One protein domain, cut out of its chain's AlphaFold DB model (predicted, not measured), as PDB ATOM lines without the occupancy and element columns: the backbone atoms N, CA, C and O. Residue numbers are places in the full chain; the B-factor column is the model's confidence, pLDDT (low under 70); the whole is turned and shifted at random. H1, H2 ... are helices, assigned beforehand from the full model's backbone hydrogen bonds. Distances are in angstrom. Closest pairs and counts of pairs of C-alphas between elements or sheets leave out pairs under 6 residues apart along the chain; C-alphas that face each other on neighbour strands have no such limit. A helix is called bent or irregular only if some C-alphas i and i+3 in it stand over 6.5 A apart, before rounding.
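What this domain is: This is residues 237 to 309 of the 427 residues of an uncharacterized protein of [Ruminococcus] torques (UniProt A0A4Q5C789). The model is a small rounded body of helices laid out along one long axis: the short helices H1 and H2 make a pair at one end, the straight helix H4 and the folded-back helix H3 fill the middle, and H5 caps the other end, touching both H3 and H4. H3 turns back on itself at a kink of 156 degrees near residue 270, and H5 packs on it with the turn, residues 266 to 272. The printed part has 73 residues with five named helices, in the order H1 to H5, and no named strand; its class is all helix. It is compact, with a radius of gyration of the C-alphas of 11.3 A, and spans 31 by 22 by 19 A.

How they stand to each other: H1, residues 237 to 243, touches H2, residues 248 to 252; the closest C-alphas, those of Thr 241 and Gly 250, are 5.0 A apart. H3, residues 259 to 276, is apart from H1 and from H2. H4, residues 281 to 295, is near H1, and it is close to H2 but not clearly touching, the closest C-alphas being those of Leu 249 and Val 283 at 7.7 A. H3 and H4 are also close but not clearly touching, with the C-alphas of Leu 263 and Leu 291 the closest at 6.8 A; they run opposite ways at a shallow tilt of 33 degrees, only just short of steep. H5, residues 299 to 307, touches H3 along residues 266 to 272 alone, the closest C-alphas being those of Gly 269 and Trp 306 at 4.5 A; the two run the same way at a steep tilt of 44 degrees. H5 touches H4 along residues 288 to 292 alone, with the C-alphas of Cys 292 and Tyr 299 the closest at 6.0 A, opposite ways at a steep tilt of 56 degrees. H5 is apart from H1 and H2. In H1, H4 and H5 every O i to N i+4 pair is within hydrogen-bond range. In H2 it is 0 of 1, beside 2 of 2 O i to N i+3 pairs, and in H3 6 of 14, beside 13 of 15.

Where its parts are: H1 begins at C-alpha 237, (409.236, 409.270, 352.656), and is 9.8 A long from first to last C-alpha; H2 is 7.7 A long. H3 has 18 residues but measures 10.0 A from first to last C-alpha; it is irregular, with C-alphas 267 and 270 9.0 A apart. H4 begins at C-alpha 281, (407.266, 418.730, 340.606), and is 20.7 A long. H5 is 11.8 A long and ends at C-alpha 307, (406.091, 411.629, 330.159).

The domain as a whole: The two C-alphas farthest apart, those of Asn 246 and Asn 308, are 32.1 A apart. The printed part has no cut. The links H1 to H2, H3 to H4 and H4 to H5 are tight, and H2 to H3 is short. The mean pLDDT of the printed part is 77.3; 19 residues are under 70, namely residue 238, residues 240 to 246, residue 279, residue 289 and residues 291 to 299.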
ATOM      1  N   ARG A 237     409.538 408.199 351.700       81.44
ATOM      2  CA  ARG A 237     409.236 409.270 352.656       81.44
ATOM      3  C   ARG A 237     410.358 409.457 353.672       81.44
ATOM      4  O   ARG A 237     410.730 410.599 353.950       81.44
ATOM      5  N   GLU A 238     410.856 408.371 354.253       65.38
ATOM      6  CA  GLU A 238     411.936 408.431 355.244       65.38
ATOM      7  C   GLU A 238     413.230 408.952 354.617       65.38
ATOM      8  O   GLU A 238     413.846 409.861 355.175       65.38
ATOM      9  N   TRP A 239     413.576 408.481 353.413       77.06
ATOM     10  CA  TRP A 239     414.679 409.036 352.628       77.06
ATOM     11  C   TRP A 239     414.484 410.531 352.340       77.06
ATOM     12  O   TRP A 239     415.367 411.334 352.634       77.06
ATOM     13  N   TYR A 240     413.312 410.938 351.837       67.44
ATOM     14  CA  TYR A 240     413.058 412.328 351.449       67.44
ATOM     15  C   TYR A 240     413.102 413.282 352.645       67.44
ATOM     16  O   TYR A 240     413.696 414.353 352.568       67.44
ATOM     17  N   THR A 241     412.504 412.886 353.772       69.38
ATOM     18  CA  THR A 241     412.492 413.695 355.002       69.38
ATOM     19  C   THR A 241     413.893 413.798 355.612       69.38
ATOM     20  O   THR A 241     414.210 414.796 356.252       69.38
ATOM     21  N   SER A 242     414.747 412.794 355.389       58.62
ATOM     22  CA  SER A 242     416.153 412.828 355.794       58.62
ATOM     23  C   SER A 242     417.004 413.720 354.885       58.62
ATOM     24  O   SER A 242     417.797 414.508 355.386       58.62
ATOM     25  N   ALA A 243     416.855 413.608 353.562       51.19
ATOM     26  CA  ALA A 243     417.643 414.368 352.587       51.19
ATOM     27  C   ALA A 243     417.211 415.845 352.494       51.19
ATOM     28  O   ALA A 243     418.021 416.724 352.196       51.19
ATOM     29  N   PHE A 244     415.938 416.132 352.776       66.31
ATOM     30  CA  PHE A 244     415.341 417.465 352.680       66.31
ATOM     31  C   PHE A 244     414.553 417.817 353.959       66.31
ATOM     32  O   PHE A 244     413.342 418.027 353.899       66.31
ATOM     33  N   PRO A 245     415.210 417.936 355.131       56.56
ATOM     34  CA  PRO A 245     414.533 418.084 356.428       56.56
ATOM     35  C   PRO A 245     413.757 419.399 356.592       56.56
ATOM     36  O   PRO A 245     412.859 419.489 357.425       56.56
ATOM     37  N   ASN A 246     414.089 420.418 355.791       68.56
ATOM     38  CA  ASN A 246     413.396 421.710 355.763       68.56
ATOM     39  C   ASN A 246     412.242 421.753 354.746       68.56
ATOM     40  O   ASN A 246     411.600 422.793 354.599       68.56
ATOM     41  N   ASP A 247     412.011 420.669 354.003       73.62
ATOM     42  CA  ASP A 247     410.937 420.580 353.022       73.62
ATOM     43  C   ASP A 247     409.700 419.932 353.655       73.62
ATOM     44  O   ASP A 247     409.637 418.721 353.880       73.62
ATOM     45  N   GLU A 248     408.697 420.759 353.952       82.31
ATOM     46  CA  GLU A 248     407.463 420.327 354.613       82.31
ATOM     47  C   GLU A 248     406.674 419.294 353.784       82.31
ATOM     48  O   GLU A 248     405.905 418.514 354.353       82.31
ATOM     49  N   LEU A 249     406.911 419.217 352.463       78.50
ATOM     50  CA  LEU A 249     406.265 418.245 351.575       78.50
ATOM     51  C   LEU A 249     406.670 416.800 351.887       78.50
ATOM     52  O   LEU A 249     405.910 415.876 351.591       78.50
ATOM     53  N   GLY A 250     407.819 416.583 352.539       76.62
ATOM     54  CA  GLY A 250     408.241 415.251 352.979       76.62
ATOM     55  C   GLY A 250     407.226 414.585 353.914       76.62
ATOM     56  O   GLY A 250     407.040 413.370 353.877       76.62
ATOM     57  N   ALA A 251     406.486 415.370 354.704       82.19
ATOM     58  CA  ALA A 251     405.456 414.848 355.598       82.19
ATOM     59  C   ALA A 251     404.192 414.352 354.867       82.19
ATOM     60  O   ALA A 251     403.447 413.549 355.440       82.19
ATOM     61  N   GLU A 252     403.957 414.819 353.638       83.94
ATOM     62  CA  GLU A 252     402.789 414.481 352.811       83.94
ATOM     63  C   GLU A 252     403.002 413.216 351.970       83.94
ATOM     64  O   GLU A 252     402.035 412.628 351.482       83.94
ATOM     65  N   LEU A 253     404.252 412.763 351.838       84.62
ATOM     66  CA  LEU A 253     404.586 411.555 351.096       84.62
ATOM     67  C   LEU A 253     403.951 410.311 351.714       84.62
ATOM     68  O   LEU A 253     403.801 410.178 352.934       84.62
ATOM     69  N   ASN A 254     403.608 409.370 350.843       85.31
ATOM     70  CA  ASN A 254     403.048 408.089 351.230       85.31
ATOM     71  C   ASN A 254     404.028 407.343 352.170       85.31
ATOM     72  O   ASN A 254     405.130 406.996 351.742       85.31
ATOM     73  N   PRO A 255     403.648 407.088 353.441       84.25
ATOM     74  CA  PRO A 255     404.528 406.478 354.439       84.25
ATOM     75  C   PRO A 255     404.885 405.025 354.149       84.25
ATOM     76  O   PRO A 255     405.821 404.528 354.759       84.25
ATOM     77  N   ASP A 256     404.167 404.353 353.252       84.00
ATOM     78  CA  ASP A 256     404.397 402.946 352.925       84.00
ATOM     79  C   ASP A 256     405.084 402.773 351.557       84.00
ATOM     80  O   ASP A 256     405.307 401.645 351.124       84.00
ATOM     81  N   LEU A 257     405.402 403.868 350.853       82.75
ATOM     82  CA  LEU A 257     405.959 403.814 349.502       82.75
ATOM     83  C   LEU A 257     407.436 403.420 349.517       82.75
ATOM     84  O   LEU A 257     408.273 404.144 350.063       82.75
ATOM     85  N   THR A 258     407.759 402.321 348.838       81.69
ATOM     86  CA  THR A 258     409.146 401.920 348.583       81.69
ATOM     87  C   THR A 258     409.673 402.474 347.258       81.69
ATOM     88  O   THR A 258     408.903 402.872 346.379       81.69
ATOM     89  N   PHE A 259     410.995 402.481 347.076       77.88
ATOM     90  CA  PHE A 259     411.594 402.851 345.788       77.88
ATOM     91  C   PHE A 259     411.222 401.895 344.641       77.88
ATOM     92  O   PHE A 259     411.062 402.353 343.510       77.88
ATOM     93  N   ASP A 260     410.983 400.610 344.921       78.38
ATOM     94  CA  ASP A 260     410.476 399.654 343.928       78.38
ATOM     95  C   ASP A 260     409.045 400.007 343.489       78.38
ATOM     96  O   ASP A 260     408.722 399.959 342.297       78.38
ATOM     97  N   ASP A 261     408.189 400.409 344.435       84.25
ATOM     98  CA  ASP A 261     406.821 400.854 344.145       84.25
ATOM     99  C   ASP A 261     406.820 402.156 343.330       84.25
ATOM    100  O   ASP A 261     406.063 402.291 342.364       84.25
ATOM    101  N   ALA A 262     407.700 403.100 343.680       85.75
ATOM    102  CA  ALA A 262     407.881 404.342 342.934       85.75
ATOM    103  C   ALA A 262     408.365 404.073 341.498       85.75
ATOM    104  O   ALA A 262     407.809 404.636 340.553       85.75
ATOM    105  N   LEU A 263     409.330 403.162 341.315       83.81
ATOM    106  CA  LEU A 263     409.819 402.738 340.000       83.81
ATOM    107  C   LEU A 263     408.707 402.088 339.161       83.81
ATOM    108  O   LEU A 263     408.546 402.398 337.978       83.81
ATOM    109  N   ALA A 264     407.897 401.219 339.772       85.69
ATOM    110  CA  ALA A 264     406.766 400.568 339.113       85.69
ATOM    111  C   ALA A 264     405.657 401.555 338.708       85.69
ATOM    112  O   ALA A 264     404.917 401.292 337.755       85.69
ATOM    113  N   ALA A 265     405.548 402.691 339.401       89.88
ATOM    114  CA  ALA A 265     404.582 403.741 339.109       89.88
ATOM    115  C   ALA A 265     405.017 404.682 337.969       89.88
ATOM    116  O   ALA A 265     404.156 405.352 337.397       89.88
ATOM    117  N   ILE A 266     406.300 404.717 337.581       90.56
ATOM    118  CA  ILE A 266     406.819 405.597 336.513       90.56
ATOM    119  C   ILE A 266     406.003 405.502 335.208       90.56
ATOM    120  O   ILE A 266     405.533 406.541 334.737       90.56
ATOM    121  N   PRO A 267     405.702 404.309 334.653       90.12
ATOM    122  CA  PRO A 267     404.961 404.193 333.392       90.12
ATOM    123  C   PRO A 267     403.498 404.656 333.466       90.12
ATOM    124  O   PRO A 267     402.824 404.694 332.440       90.12
ATOM    125  N   SER A 268     402.979 404.971 334.659       86.69
ATOM    126  CA  SER A 268     401.613 405.480 334.838       86.69
ATOM    127  C   SER A 268     401.487 406.995 334.618       86.69
ATOM    128  O   SER A 268     400.383 407.540 334.712       86.69
ATOM    129  N   GLY A 269     402.598 407.683 334.333       89.31
ATOM    130  CA  GLY A 269     402.633 409.116 334.052       89.31
ATOM    131  C   GLY A 269     402.036 409.932 335.191       89.31
ATOM    132  O   GLY A 269     402.545 409.926 336.309       89.31
ATOM    133  N   THR A 270     400.930 410.636 334.945       84.88
ATOM    134  CA  THR A 270     400.266 411.430 336.001       84.88
ATOM    135  C   THR A 270     399.783 410.595 337.198       84.88
ATOM    136  O   THR A 270     399.718 411.134 338.299       84.88
ATOM    137  N   GLY A 271     399.549 409.285 337.024       84.75
ATOM    138  CA  GLY A 271     399.237 408.347 338.114       84.75
ATOM    139  C   GLY A 271     400.402 408.085 339.082       84.75
ATOM    140  O   GLY A 271     400.196 407.546 340.172       84.75
ATOM    141  N   PHE A 272     401.617 408.522 338.736       88.56
ATOM    142  CA  PHE A 272     402.769 408.510 339.635       88.56
ATOM    143  C   PHE A 272     402.488 409.326 340.902       88.56
ATOM    144  O   PHE A 272     402.749 408.860 342.007       88.56
ATOM    145  N   TYR A 273     401.863 410.501 340.766       85.50
ATOM    146  CA  TYR A 273     401.562 411.376 341.902       85.50
ATOM    147  C   TYR A 273     400.562 410.754 342.888       85.50
ATOM    148  O   TYR A 273     400.678 410.963 344.095       85.50
ATOM    149  N   ASP A 274     399.633 409.927 342.397       86.75
ATOM    150  CA  ASP A 274     398.709 409.170 343.251       86.75
ATOM    151  C   ASP A 274     399.448 408.114 344.091       86.75
ATOM    152  O   ASP A 274     399.030 407.799 345.203       86.75
ATOM    153  N   SER A 275     400.556 407.581 343.564       82.50
ATOM    154  CA  SER A 275     401.390 406.587 344.249       82.50
ATOM    155  C   SER A 275     402.277 407.244 345.307       82.50
ATOM    156  O   SER A 275     402.381 406.728 346.423       82.50
ATOM    157  N   ILE A 276     402.864 408.409 344.992       81.94
ATOM    158  CA  ILE A 276     403.760 409.109 345.921       81.94
ATOM    159  C   ILE A 276     403.028 409.886 347.021       81.94
ATOM    160  O   ILE A 276     403.613 410.153 348.067       81.94
ATOM    161  N   GLY A 277     401.756 410.235 346.809       78.62
ATOM    162  CA  GLY A 277     400.936 410.969 347.780       78.62
ATOM    163  C   GLY A 277     401.130 412.490 347.771       78.62
ATOM    164  O   GLY A 277     400.404 413.189 348.470       78.62
ATOM    165  N   ALA A 278     402.042 413.008 346.944       73.81
ATOM    166  CA  ALA A 278     402.317 414.432 346.767       73.81
ATOM    167  C   ALA A 278     402.256 414.809 345.279       73.81
ATOM    168  O   ALA A 278     402.671 414.036 344.425       73.81
ATOM    169  N   GLY A 279     401.736 415.997 344.957       65.38
ATOM    170  CA  GLY A 279     401.537 416.473 343.578       65.38
ATOM    171  C   GLY A 279     402.582 417.477 343.084       65.38
ATOM    172  O   GLY A 279     402.294 418.236 342.159       65.38
ATOM    173  N   ASP A 280     403.745 417.545 343.732       77.06
ATOM    174  CA  ASP A 280     404.743 418.590 343.497       77.06
ATOM    175  C   ASP A 280     405.854 418.140 342.532       77.06
ATOM    176  O   ASP A 280     406.385 417.029 342.621       77.06
ATOM    177  N   SER A 281     406.224 419.018 341.595       77.06
ATOM    178  CA  SER A 281     407.266 418.730 340.606       77.06
ATOM    179  C   SER A 281     408.660 418.603 341.220       77.06
ATOM    180  O   SER A 281     409.429 417.781 340.747       77.06
ATOM    181  N   VAL A 282     408.991 419.364 342.269       75.94
ATOM    182  CA  VAL A 282     410.289 419.307 342.966       75.94
ATOM    183  C   VAL A 282     410.460 417.966 343.672       75.94
ATOM    184  O   VAL A 282     411.528 417.361 343.608       75.94
ATOM    185  N   VAL A 283     409.392 417.472 344.303       75.75
ATOM    186  CA  VAL A 283     409.354 416.124 344.885       75.75
ATOM    187  C   VAL A 283     409.608 415.074 343.807       75.75
ATOM    188  O   VAL A 283     410.467 414.214 343.987       75.75
ATOM    189  N   ARG A 284     408.902 415.166 342.670       87.44
ATOM    190  CA  ARG A 284     409.098 414.250 341.539       87.44
ATOM    191  C   ARG A 284     410.547 414.251 341.058       87.44
ATOM    192  O   ARG A 284     411.095 413.170 340.883       87.44
ATOM    193  N   GLU A 285     411.153 415.423 340.856       75.25
ATOM    194  CA  GLU A 285     412.529 415.509 340.350       75.25
ATOM    195  C   GLU A 285     413.521 414.778 341.248       75.25
ATOM    196  O   GLU A 285     414.276 413.930 340.780       75.25
ATOM    197  N   ARG A 286     413.452 415.037 342.555       79.75
ATOM    198  CA  ARG A 286     414.337 414.409 343.542       79.75
ATOM    199  C   ARG A 286     414.150 412.894 343.585       79.75
ATOM    200  O   ARG A 286     415.125 412.153 343.637       79.75
ATOM    201  N   VAL A 287     412.904 412.421 343.521       77.81
ATOM    202  CA  VAL A 287     412.614 410.981 343.486       77.81
ATOM    203  C   VAL A 287     413.111 410.349 342.180       77.81
ATOM    204  O   VAL A 287     413.628 409.238 342.211       77.81
ATOM    205  N   PHE A 288     413.005 411.032 341.038       82.50
ATOM    206  CA  PHE A 288     413.509 410.520 339.757       82.50
ATOM    207  C   PHE A 288     415.032 410.412 339.747       82.50
ATOM    208  O   PHE A 288     415.555 409.393 339.301       82.50
ATOM    209  N   GLU A 289     415.738 411.420 340.258       69.62
ATOM    210  CA  GLU A 289     417.195 411.380 340.417       69.62
ATOM    211  C   GLU A 289     417.628 410.206 341.304       69.62
ATOM    212  O   GLU A 289     418.529 409.452 340.938       69.62
ATOM    213  N   GLU A 290     416.930 409.969 342.413       70.44
ATOM    214  CA  GLU A 290     417.248 408.847 343.295       70.44
ATOM    215  C   GLU A 290     416.950 407.478 342.657       70.44
ATOM    216  O   GLU A 290     417.724 406.532 342.809       70.44
ATOM    217  N   LEU A 291     415.886 407.364 341.853       66.81
ATOM    218  CA  LEU A 291     415.626 406.159 341.054       66.81
ATOM    219  C   LEU A 291     416.732 405.906 340.016       66.81
ATOM    220  O   LEU A 291     417.085 404.752 339.761       66.81
ATOM    221  N   CYS A 292     417.304 406.964 339.438       59.94
ATOM    222  CA  CYS A 292     418.453 406.848 338.541       59.94
ATOM    223  C   CYS A 292     419.671 406.287 339.280       59.94
ATOM    224  O   CYS A 292     420.273 405.313 338.820       59.94
ATOM    225  N   ASN A 293     419.980 406.846 340.453       51.06
ATOM    226  CA  ASN A 293     421.105 406.422 341.286       51.06
ATOM    227  C   ASN A 293     420.981 404.954 341.715       51.06
ATOM    228  O   ASN A 293     421.950 404.198 341.645       51.06
ATOM    229  N   ARG A 294     419.778 404.534 342.123       58.09
ATOM    230  CA  ARG A 294     419.537 403.201 342.686       58.09
ATOM    231  C   ARG A 294     419.429 402.097 341.633       58.09
ATOM    232  O   ARG A 294     419.929 400.997 341.852       58.09
ATOM    233  N   TYR A 295     418.782 402.370 340.500       56.62
ATOM    234  CA  TYR A 295     418.454 401.341 339.501       56.62
ATOM    235  C   TYR A 295     419.265 401.453 338.206       56.62
ATOM    236  O   TYR A 295     419.096 400.631 337.303       56.62
ATOM    237  N   GLY A 296     420.167 402.434 338.115       46.62
ATOM    238  CA  GLY A 296     421.074 402.597 336.981       46.62
ATOM    239  C   GLY A 296     420.387 403.067 335.698       46.62
ATOM    240  O   GLY A 296     420.885 402.790 334.607       46.62
ATOM    241  N   TYR A 297     419.247 403.753 335.822       61.38
ATOM    242  CA  TYR A 297     418.618 404.464 334.712       61.38
ATOM    243  C   TYR A 297     419.235 405.849 334.551       61.38
ATOM    244  O   TYR A 297     419.700 406.457 335.512       61.38
ATOM    245  N   THR A 298     419.210 406.376 333.336       64.31
ATOM    246  CA  THR A 298     419.429 407.805 333.123       64.31
ATOM    247  C   THR A 298     418.159 408.582 333.446       64.31
ATOM    248  O   THR A 298     417.043 408.082 333.282       64.31
ATOM    249  N   TYR A 299     418.333 409.840 333.845       67.62
ATOM    250  CA  TYR A 299     417.207 410.730 334.110       67.62
ATOM    251  C   TYR A 299     416.279 410.847 332.890       67.62
ATOM    252  O   TYR A 299     415.064 410.751 333.041       67.62
ATOM    253  N   ASP A 300     416.839 410.953 331.679       77.69
ATOM    254  CA  ASP A 300     416.060 411.015 330.438       77.69
ATOM    255  C   ASP A 300     415.205 409.753 330.224       77.69
ATOM    256  O   ASP A 300     414.055 409.865 329.814       77.69
ATOM    257  N   GLU A 301     415.700 408.553 330.552       79.81
ATOM    258  CA  GLU A 301     414.921 407.309 330.424       79.81
ATOM    259  C   GLU A 301     413.736 407.254 331.394       79.81
ATOM    260  O   GLU A 301     412.643 406.822 331.014       79.81
ATOM    261  N   VAL A 302     413.943 407.696 332.638       77.88
ATOM    262  CA  VAL A 302     412.886 407.770 333.658       77.88
ATOM    263  C   VAL A 302     411.865 408.843 333.287       77.88
ATOM    264  O   VAL A 302     410.659 408.586 333.292       77.88
ATOM    265  N   TYR A 303     412.340 410.027 332.901       83.19
ATOM    266  CA  TYR A 303     411.503 411.155 332.518       83.19
ATOM    267  C   TYR A 303     410.699 410.871 331.247       83.19
ATOM    268  O   TYR A 303     409.496 411.125 331.223       83.19
ATOM    269  N   ASP A 304     411.310 410.290 330.211       85.06
ATOM    270  CA  ASP A 304     410.616 409.918 328.976       85.06
ATOM    271  C   ASP A 304     409.602 408.794 329.210       85.06
ATOM    272  O   ASP A 304     408.518 408.825 328.624       85.06
ATOM    273  N   SER A 305     409.914 407.819 330.073       87.88
ATOM    274  CA  SER A 305     408.976 406.757 330.457       87.88
ATOM    275  C   SER A 305     407.750 407.323 331.173       87.88
ATOM    276  O   SER A 305     406.620 406.981 330.815       87.88
ATOM    277  N   TRP A 306     407.970 408.242 332.115       94.12
ATOM    278  CA  TRP A 306     406.912 408.964 332.813       94.12
ATOM    279  C   TRP A 306     406.083 409.843 331.867       94.12
ATOM    280  O   TRP A 306     404.856 409.760 331.851       94.12
ATOM    281  N   LEU A 307     406.741 410.661 331.044       92.75
ATOM    282  CA  LEU A 307     406.091 411.629 330.159       92.75
ATOM    283  C   LEU A 307     405.246 410.951 329.077       92.75
ATOM    284  O   LEU A 307     404.185 411.459 328.713       92.75
ATOM    285  N   ASN A 308     405.726 409.827 328.543       92.00
ATOM    286  CA  ASN A 308     405.080 409.126 327.438       92.00
ATOM    287  C   ASN A 308     404.200 407.951 327.888       92.00
ATOM    288  O   ASN A 308     403.685 407.236 327.027       92.00
ATOM    289  N   GLU A 309     404.033 407.744 329.202       93.00
ATOM    290  CA  GLU A 309     403.290 406.612 329.782       93.00
ATOM    291  C   GLU A 309     403.732 405.265 329.178       93.00
ATOM    292  O   GLU A 309     402.936 404.373 328.864       93.00
TER     293      GLU A 309